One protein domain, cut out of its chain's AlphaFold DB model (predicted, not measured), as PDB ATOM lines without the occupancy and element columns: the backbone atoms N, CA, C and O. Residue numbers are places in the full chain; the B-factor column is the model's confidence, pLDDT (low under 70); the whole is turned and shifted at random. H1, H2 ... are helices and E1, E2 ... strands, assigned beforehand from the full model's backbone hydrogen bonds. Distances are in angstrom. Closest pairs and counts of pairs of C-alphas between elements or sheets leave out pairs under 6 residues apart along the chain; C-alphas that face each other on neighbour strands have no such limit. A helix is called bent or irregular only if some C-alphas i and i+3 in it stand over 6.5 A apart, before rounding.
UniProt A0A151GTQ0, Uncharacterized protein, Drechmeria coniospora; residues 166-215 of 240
ATOM      1  N   TYR A 166     -23.408  28.365  17.994       93.75
ATOM      2  CA  TYR A 166     -24.707  28.119  18.603       93.75
ATOM      3  C   TYR A 166     -25.700  29.202  18.218       93.75
ATOM      4  O   TYR A 166     -25.374  30.385  18.187       93.75
ATOM      5  N   GLN A 167     -26.934  28.791  17.940       96.19
ATOM      6  CA  GLN A 167     -28.054  29.712  17.814       96.19
ATOM      7  C   GLN A 167     -29.060  29.420  18.917       96.19
ATOM      8  O   GLN A 167     -29.706  28.370  18.909       96.19
ATOM      9  N   LEU A 168     -29.187  30.342  19.872       97.38
ATOM     10  CA  LEU A 168     -30.175  30.213  20.936       97.38
ATOM     11  C   LEU A 168     -31.566  30.558  20.396       97.38
ATOM     12  O   LEU A 168     -31.777  31.616  19.800       97.38
ATOM     13  N   VAL A 169     -32.518  29.657  20.617       98.25
ATOM     14  CA  VAL A 169     -33.927  29.852  20.270       98.25
ATOM     15  C   VAL A 169     -34.756  29.698  21.532       98.25
ATOM     16  O   VAL A 169     -34.746  28.649  22.172       98.25
ATOM     17  N   GLU A 170     -35.493  30.741  21.882       98.38
ATOM     18  CA  GLU A 170     -36.382  30.746  23.034       98.38
ATOM     19  C   GLU A 170     -37.798  30.402  22.588       98.38
ATOM     20  O   GLU A 170     -38.386  31.088  21.746       98.38
ATOM     21  N   LEU A 171     -38.348  29.326  23.150       98.44
ATOM     22  CA  LEU A 171     -39.691  28.835  22.853       98.44
ATOM     23  C   LEU A 171     -40.547  28.757  24.121       98.44
ATOM     24  O   LEU A 171     -40.049  28.625  25.240       98.44
ATOM     25  N   TYR A 172     -41.864  28.750  23.942       98.00
ATOM     26  CA  TYR A 172     -42.799  28.377  25.005       98.00
ATOM     27  C   TYR A 172     -42.929  26.853  25.121       98.00
ATOM     28  O   TYR A 172     -43.065  26.164  24.113       98.00
ATOM     29  N   ALA A 173     -42.936  26.316  26.340       96.44
ATOM     30  CA  ALA A 173     -42.899  24.873  26.587       96.44
ATOM     31  C   ALA A 173     -44.141  24.128  26.066       96.44
ATOM     32  O   ALA A 173     -44.007  23.069  25.457       96.44
ATOM     33  N   ALA A 174     -45.346  24.680  26.262       94.50
ATOM     34  CA  ALA A 174     -46.593  23.998  25.908       94.50
ATOM     35  C   ALA A 174     -46.914  24.083  24.410       94.50
ATOM     36  O   ALA A 174     -47.338  23.104  23.802       94.50
ATOM     37  N   CYS A 175     -46.719  25.256  23.805       95.69
ATOM     38  CA  CYS A 175     -47.136  25.522  22.424       95.69
ATOM     39  C   CYS A 175     -45.981  25.583  21.419       95.69
ATOM     40  O   CYS A 175     -46.230  25.674  20.221       95.69
ATOM     41  N   ARG A 176     -44.725  25.560  21.882       97.06
ATOM     42  CA  ARG A 176     -43.510  25.720  21.063       97.06
ATOM     43  C   ARG A 176     -43.497  26.971  20.178       97.06
ATOM     44  O   ARG A 176     -42.706  27.048  19.244       97.06
ATOM     45  N   CYS A 177     -44.340  27.963  20.471       97.06
ATOM     46  CA  CYS A 177     -44.299  29.248  19.783       97.06
ATOM     47  C   CYS A 177     -42.946  29.919  20.020       97.06
ATOM     48  O   CYS A 177     -42.422  29.871  21.137       97.06
ATOM     49  N   LEU A 178     -42.422  30.559  18.976       97.62
ATOM     50  CA  LEU A 178     -41.197  31.337  19.059       97.62
ATOM     51  C   LEU A 178     -41.424  32.561  19.942       97.62
ATOM     52  O   LEU A 178     -42.304  33.373  19.661       97.62
ATOM     53  N   TYR A 179     -40.648  32.658  21.015       97.56
ATOM     54  CA  TYR A 179     -40.589  33.854  21.841       97.56
ATOM     55  C   TYR A 179     -39.530  34.803  21.293       97.56
ATOM     56  O   TYR A 179     -39.831  35.949  20.965       97.56
ATOM     57  N   TYR A 180     -38.307  34.296  21.126       97.94
ATOM     58  CA  TYR A 180     -37.193  35.081  20.620       97.94
ATOM     59  C   TYR A 180     -36.162  34.201  19.908       97.94
ATOM     60  O   TYR A 180     -35.908  33.063  20.306       97.94
ATOM     61  N   GLN A 181     -35.561  34.732  18.845       97.94
ATOM     62  CA  GLN A 181     -34.451  34.096  18.142       97.94
ATOM     63  C   GLN A 181     -33.218  34.971  18.298       97.94
ATOM     64  O   GLN A 181     -33.187  36.106  17.822       97.94
ATOM     65  N   HIS A 182     -32.195  34.435  18.955       97.50
ATOM     66  CA  HIS A 182     -30.944  35.157  19.127       97.50
ATOM     67  C   HIS A 182     -30.113  35.130  17.848       97.50
ATOM     68  O   HIS A 182     -30.245  34.248  16.985       97.50
ATOM     69  N   ALA A 183     -29.217  36.112  17.748       95.50
ATOM     70  CA  ALA A 183     -28.135  36.059  16.782       95.50
ATOM     71  C   ALA A 183     -27.259  34.822  17.042       95.50
ATOM     72  O   ALA A 183     -27.200  34.296  18.154       95.50
ATOM     73  N   ILE A 184     -26.588  34.351  15.995       94.00
ATOM     74  CA  ILE A 184     -25.652  33.233  16.104       94.00
ATOM     75  C   ILE A 184     -24.460  33.688  16.949       94.00
ATOM     76  O   ILE A 184     -23.826  34.692  16.613       94.00
ATOM     77  N   ASP A 185     -24.150  32.940  18.005       92.00
ATOM     78  CA  ASP A 185     -22.928  33.126  18.778       92.00
ATOM     79  C   ASP A 185     -21.739  32.677  17.924       92.00
ATOM     80  O   ASP A 185     -21.597  31.498  17.570       92.00
ATOM     81  N   ARG A 186     -20.947  33.661  17.494       86.75
ATOM     82  CA  ARG A 186     -19.889  33.478  16.504       86.75
ATOM     83  C   ARG A 186     -18.644  32.975  17.206       86.75
ATOM     84  O   ARG A 186     -17.939  33.732  17.865       86.75
ATOM     85  N   CYS A 187     -18.317  31.711  16.988       86.75
ATOM     86  CA  CYS A 187     -16.992  31.222  17.333       86.75
ATOM     87  C   CYS A 187     -15.936  31.716  16.318       86.75
ATOM     88  O   CYS A 187     -16.267  32.197  15.232       86.75
ATOM     89  N   ALA A 188     -14.653  31.512  16.631       85.88
ATOM     90  CA  ALA A 188     -13.528  31.894  15.767       85.88
ATOM     91  C   ALA A 188     -13.548  31.252  14.359       85.88
ATOM     92  O   ALA A 188     -12.894  31.741  13.440       85.88
ATOM     93  N   SER A 189     -14.307  30.168  14.181       85.25
ATOM     94  CA  SER A 189     -14.432  29.421  12.925       85.25
ATOM     95  C   SER A 189     -15.721  29.722  12.151       85.25
ATOM     96  O   SER A 189     -16.009  29.033  11.171       85.25
ATOM     97  N   TYR A 190     -16.505  30.728  12.557       88.12
ATOM     98  CA  TYR A 190     -17.752  31.077  11.873       88.12
ATOM     99  C   TYR A 190     -17.515  31.367  10.377       88.12
ATOM    100  O   TYR A 190     -16.642  32.156  10.018       88.12
ATOM    101  N   GLY A 191     -18.289  30.713   9.505       83.81
ATOM    102  CA  GLY A 191     -18.194  30.857   8.047       83.81
ATOM    103  C   GLY A 191     -17.160  29.957   7.356       83.81
ATOM    104  O   GLY A 191     -17.065  29.987   6.130       83.81
ATOM    105  N   ARG A 192     -16.402  29.136   8.097       88.50
ATOM    106  CA  ARG A 192     -15.490  28.151   7.494       88.50
ATOM    107  C   ARG A 192     -16.249  26.914   6.985       88.50
ATOM    108  O   ARG A 192     -17.232  26.501   7.604       88.50
ATOM    109  N   PRO A 193     -15.793  26.280   5.890       84.50
ATOM    110  CA  PRO A 193     -16.358  25.010   5.446       84.50
ATOM    111  C   PRO A 193     -16.175  23.938   6.531       84.50
ATOM    112  O   PRO A 193     -15.130  23.872   7.175       84.50
ATOM    113  N   GLY A 194     -17.204  23.116   6.751       83.38
ATOM    114  CA  GLY A 194     -17.210  22.085   7.800       83.38
ATOM    115  C   GLY A 194     -17.604  22.581   9.197       83.38
ATOM    116  O   GLY A 194     -17.564  21.805  10.147       83.38
ATOM    117  N   HIS A 195     -18.013  23.845   9.334       86.62
ATOM    118  CA  HIS A 195     -18.429  24.433  10.601       86.62
ATOM    119  C   HIS A 195     -19.935  24.753  10.603       86.62
ATOM    120  O   HIS A 195     -20.382  25.729   9.999       86.62
ATOM    121  N   GLY A 196     -20.725  23.900  11.260       89.31
ATOM    122  CA  GLY A 196     -22.182  24.020  11.326       89.31
ATOM    123  C   GLY A 196     -22.676  24.953  12.434       89.31
ATOM    124  O   GLY A 196     -22.035  25.117  13.474       89.31
ATOM    125  N   VAL A 197     -23.857  25.537  12.222       93.00
ATOM    126  CA  VAL A 197     -24.610  26.233  13.274       93.00
ATOM    127  C   VAL A 197     -25.549  25.228  13.927       93.00
ATOM    128  O   VAL A 197     -26.418  24.662  13.264       93.00
ATOM    129  N   GLN A 198     -25.385  25.007  15.227       93.31
ATOM    130  CA  GLN A 198     -26.236  24.131  16.013       93.31
ATOM    131  C   GLN A 198     -27.288  24.953  16.778       93.31
ATOM    132  O   GLN A 198     -26.929  25.771  17.632       93.31
ATOM    133  N   PRO A 199     -28.591  24.739  16.535       94.56
ATOM    134  CA  PRO A 199     -29.629  25.389  17.317       94.56
ATOM    135  C   PRO A 199     -29.686  24.795  18.730       94.56
ATOM    136  O   PRO A 199     -29.583  23.580  18.925       94.56
ATOM    137  N   ARG A 200     -29.871  25.655  19.730       96.00
ATOM    138  CA  ARG A 200     -30.084  25.279  21.130       96.00
ATOM    139  C   ARG A 200     -31.371  25.929  21.608       96.00
ATOM    140  O   ARG A 200     -31.507  27.148  21.577       96.00
ATOM    141  N   THR A 201     -32.320  25.105  22.028       97.81
ATOM    142  CA  THR A 201     -33.635  25.577  22.454       97.81
ATOM    143  C   THR A 201     -33.667  25.772  23.960       97.81
ATOM    144  O   THR A 201     -33.277  24.877  24.707       97.81
ATOM    145  N   ILE A 202     -34.176  26.919  24.396       97.88
ATOM    146  CA  ILE A 202     -34.432  27.231  25.802       97.88
ATOM    147  C   ILE A 202     -35.932  27.478  25.959       97.88
ATOM    148  O   ILE A 202     -36.553  28.127  25.114       97.88
ATOM    149  N   TYR A 203     -36.527  26.946  27.026       98.12
ATOM    150  CA  TYR A 203     -37.936  27.177  27.330       98.12
ATOM    151  C   TYR A 203     -38.084  28.296  28.357       98.12
ATOM    152  O   TYR A 203     -37.600  28.171  29.478       98.12
ATOM    153  N   VAL A 204     -38.758  29.380  27.971       96.69
ATOM    154  CA  VAL A 204     -38.844  30.617  28.775       96.69
ATOM    155  C   VAL A 204     -40.163  30.785  29.530       96.69
ATOM    156  O   VAL A 204     -40.278  31.626  30.414       96.69
ATOM    157  N   GLY A 205     -41.176  29.980  29.209       94.88
ATOM    158  CA  GLY A 205     -42.483  30.030  29.862       94.88
ATOM    159  C   GLY A 205     -43.419  28.931  29.370       94.88
ATOM    160  O   GLY A 205     -43.093  28.201  28.433       94.88
ATOM    161  N   TYR A 206     -44.598  28.813  29.986       94.44
ATOM    162  CA  TYR A 206     -45.547  27.742  29.669       94.44
ATOM    163  C   TYR A 206     -46.293  27.980  28.344       94.44
ATOM    164  O   TYR A 206     -46.168  27.179  27.419       94.44
ATOM    165  N   ALA A 207     -47.013  29.100  28.207       94.62
ATOM    166  CA  ALA A 207     -47.823  29.420  27.028       94.62
ATOM    167  C   ALA A 207     -47.613  30.868  26.560       94.62
ATOM    168  O   ALA A 207     -47.400  31.764  27.377       94.62
ATOM    169  N   CYS A 208     -47.698  31.103  25.247       95.12
ATOM    170  CA  CYS A 208     -47.634  32.451  24.679       95.12
ATOM    171  C   CYS A 208     -48.954  33.215  24.878       95.12
ATOM    172  O   CYS A 208     -49.988  32.624  25.191       95.12
ATOM    173  N   SER A 209     -48.952  34.528  24.638       91.31
ATOM    174  CA  SER A 209     -50.143  35.390  24.764       91.31
ATOM    175  C   SER A 209     -51.324  34.967  23.875       91.31
ATOM    176  O   SER A 209     -52.479  35.181  24.236       91.31
ATOM    177  N   LEU A 210     -51.059  34.311  22.743       92.06
ATOM    178  CA  LEU A 210     -52.101  33.767  21.864       92.06
ATOM    179  C   LEU A 210     -52.743  32.486  22.417       92.06
ATOM    180  O   LEU A 210     -53.892  32.187  22.098       92.06
ATOM    181  N   HIS A 211     -52.014  31.732  23.244       92.31
ATOM    182  CA  HIS A 211     -52.467  30.454  23.795       92.31
ATOM    183  C   HIS A 211     -52.923  30.554  25.256       92.31
ATOM    184  O   HIS A 211     -53.745  29.747  25.681       92.31
ATOM    185  N   THR A 212     -52.483  31.571  26.001       86.06
ATOM    186  CA  THR A 212     -52.938  31.813  27.381       86.06
ATOM    187  C   THR A 212     -54.437  32.135  27.453       86.06
ATOM    188  O   THR A 212     -55.143  31.680  28.352       86.06
ATOM    189  N   SER A 213     -54.970  32.830  26.443       74.81
ATOM    190  CA  SER A 213     -56.389  33.203  26.362       74.81
ATOM    191  C   SER A 213     -57.319  32.007  26.143       74.81
ATOM    192  O   SER A 213     -58.442  32.012  26.638       74.81
ATOM    193  N   ARG A 214     -56.855  30.953  25.457       63.72
ATOM    194  CA  ARG A 214     -57.627  29.710  25.287       63.72
ATOM    195  C   ARG A 214     -57.554  28.806  26.514       63.72
ATOM    196  O   ARG A 214     -58.540  28.153  26.834       63.72
ATOM    197  N   SER A 215     -56.429  28.796  27.229       58.00
ATOM    198  CA  SER A 215     -56.299  28.025  28.471       58.00
ATOM    199  C   SER A 215     -57.201  28.562  29.586       58.00
ATOM    200  O   SER A 215     -57.803  27.769  30.304       58.00
TER     201      SER A 215
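AT A GLANCE: This is residues 166 to 215 of the 240 residues of an uncharacterized protein of Drechmeria coniospora (UniProt A0A151GTQ0). This is a narrow, twisted ribbon of three strands, with E1 in the middle between E2 and E3; the loop of residues 188 to 194 sticks out beyond one end, and the short helix H1 sits beyond the other. The printed part has 50 residues, with three named strands and then one named helix along the chain, E1 E2 E3 H1. The sheet runs E2 E1 E3 and is mixed, with E1 antiparallel to E2 and parallel to E3; the class is mixed, helices and strands. The whole is only just loose, close to extended, with a radius of gyration of the C-alphas of 14.5 A, and it is a rod spanning 46 by 14 by 12 A.

HOW THE PARTS SIT: Begin with E1, residues 166 to 172, the inner strand. Next look at E3, residues 197 to 205, the parallel neighbour of E1, with 27 degrees between their N-to-C directions. The C-alphas of Gln 167 and Pro 199 face each other at 4.6 A, and N 200 and O 167 are within hydrogen-bond range at 2.8 A, as are N 169 and O 200 at 2.9 A. Now look at E2, residues 178 to 185, the antiparallel neighbour of E1 at 170 degrees; the two form a hairpin. Here the C-alphas of Ile 184 and Gln 167 face each other at 4.6 A, and N 170 and O 180 are within hydrogen-bond range at 2.8 A, as are N 185 and O 166 at 2.8 A. E2 and E3 are the edge strands; their closest C-alphas, of Ile 184 and Val 197, are 7.6 A apart. H1, residues 209 to 215, is not on the sheet, and it is apart from E1 and E2. In H1, 1 of 3 O i to N i+4 pairs is within hydrogen-bond range, and 2 of 4 O i to N i+3 pairs are.

IN THESE COORDINATES: Find C-alpha 166 at (-24.707, 28.119, 18.603); from there E1 runs 19.2 A to C-alpha 172. E2 covers 18.4 A from Leu 178 to Asp 185. E3, the longest strand by residues, starts at C-alpha 197 at (-24.610, 26.233, 13.274) and runs 24.7 A to Gly 205. H1 ends at C-alpha 215 at (-56.299, 28.025, 28.471); it is neither bent nor irregular, but only just: C-alphas 210 and 213 are 6.2 A apart.

THE WHOLE: The two C-alphas farthest apart are those of Pro 193 and Ser 215, at 46.2 A. The printed part has no cut. The link from E2 to E3 is long, with 11 residues, and residues 188 to 194 in it stand free; the links E1 to E2 and E3 to H1 are tight. The mean pLDDT of the printed part is 91.7, and residues 214 to 215 are under 70.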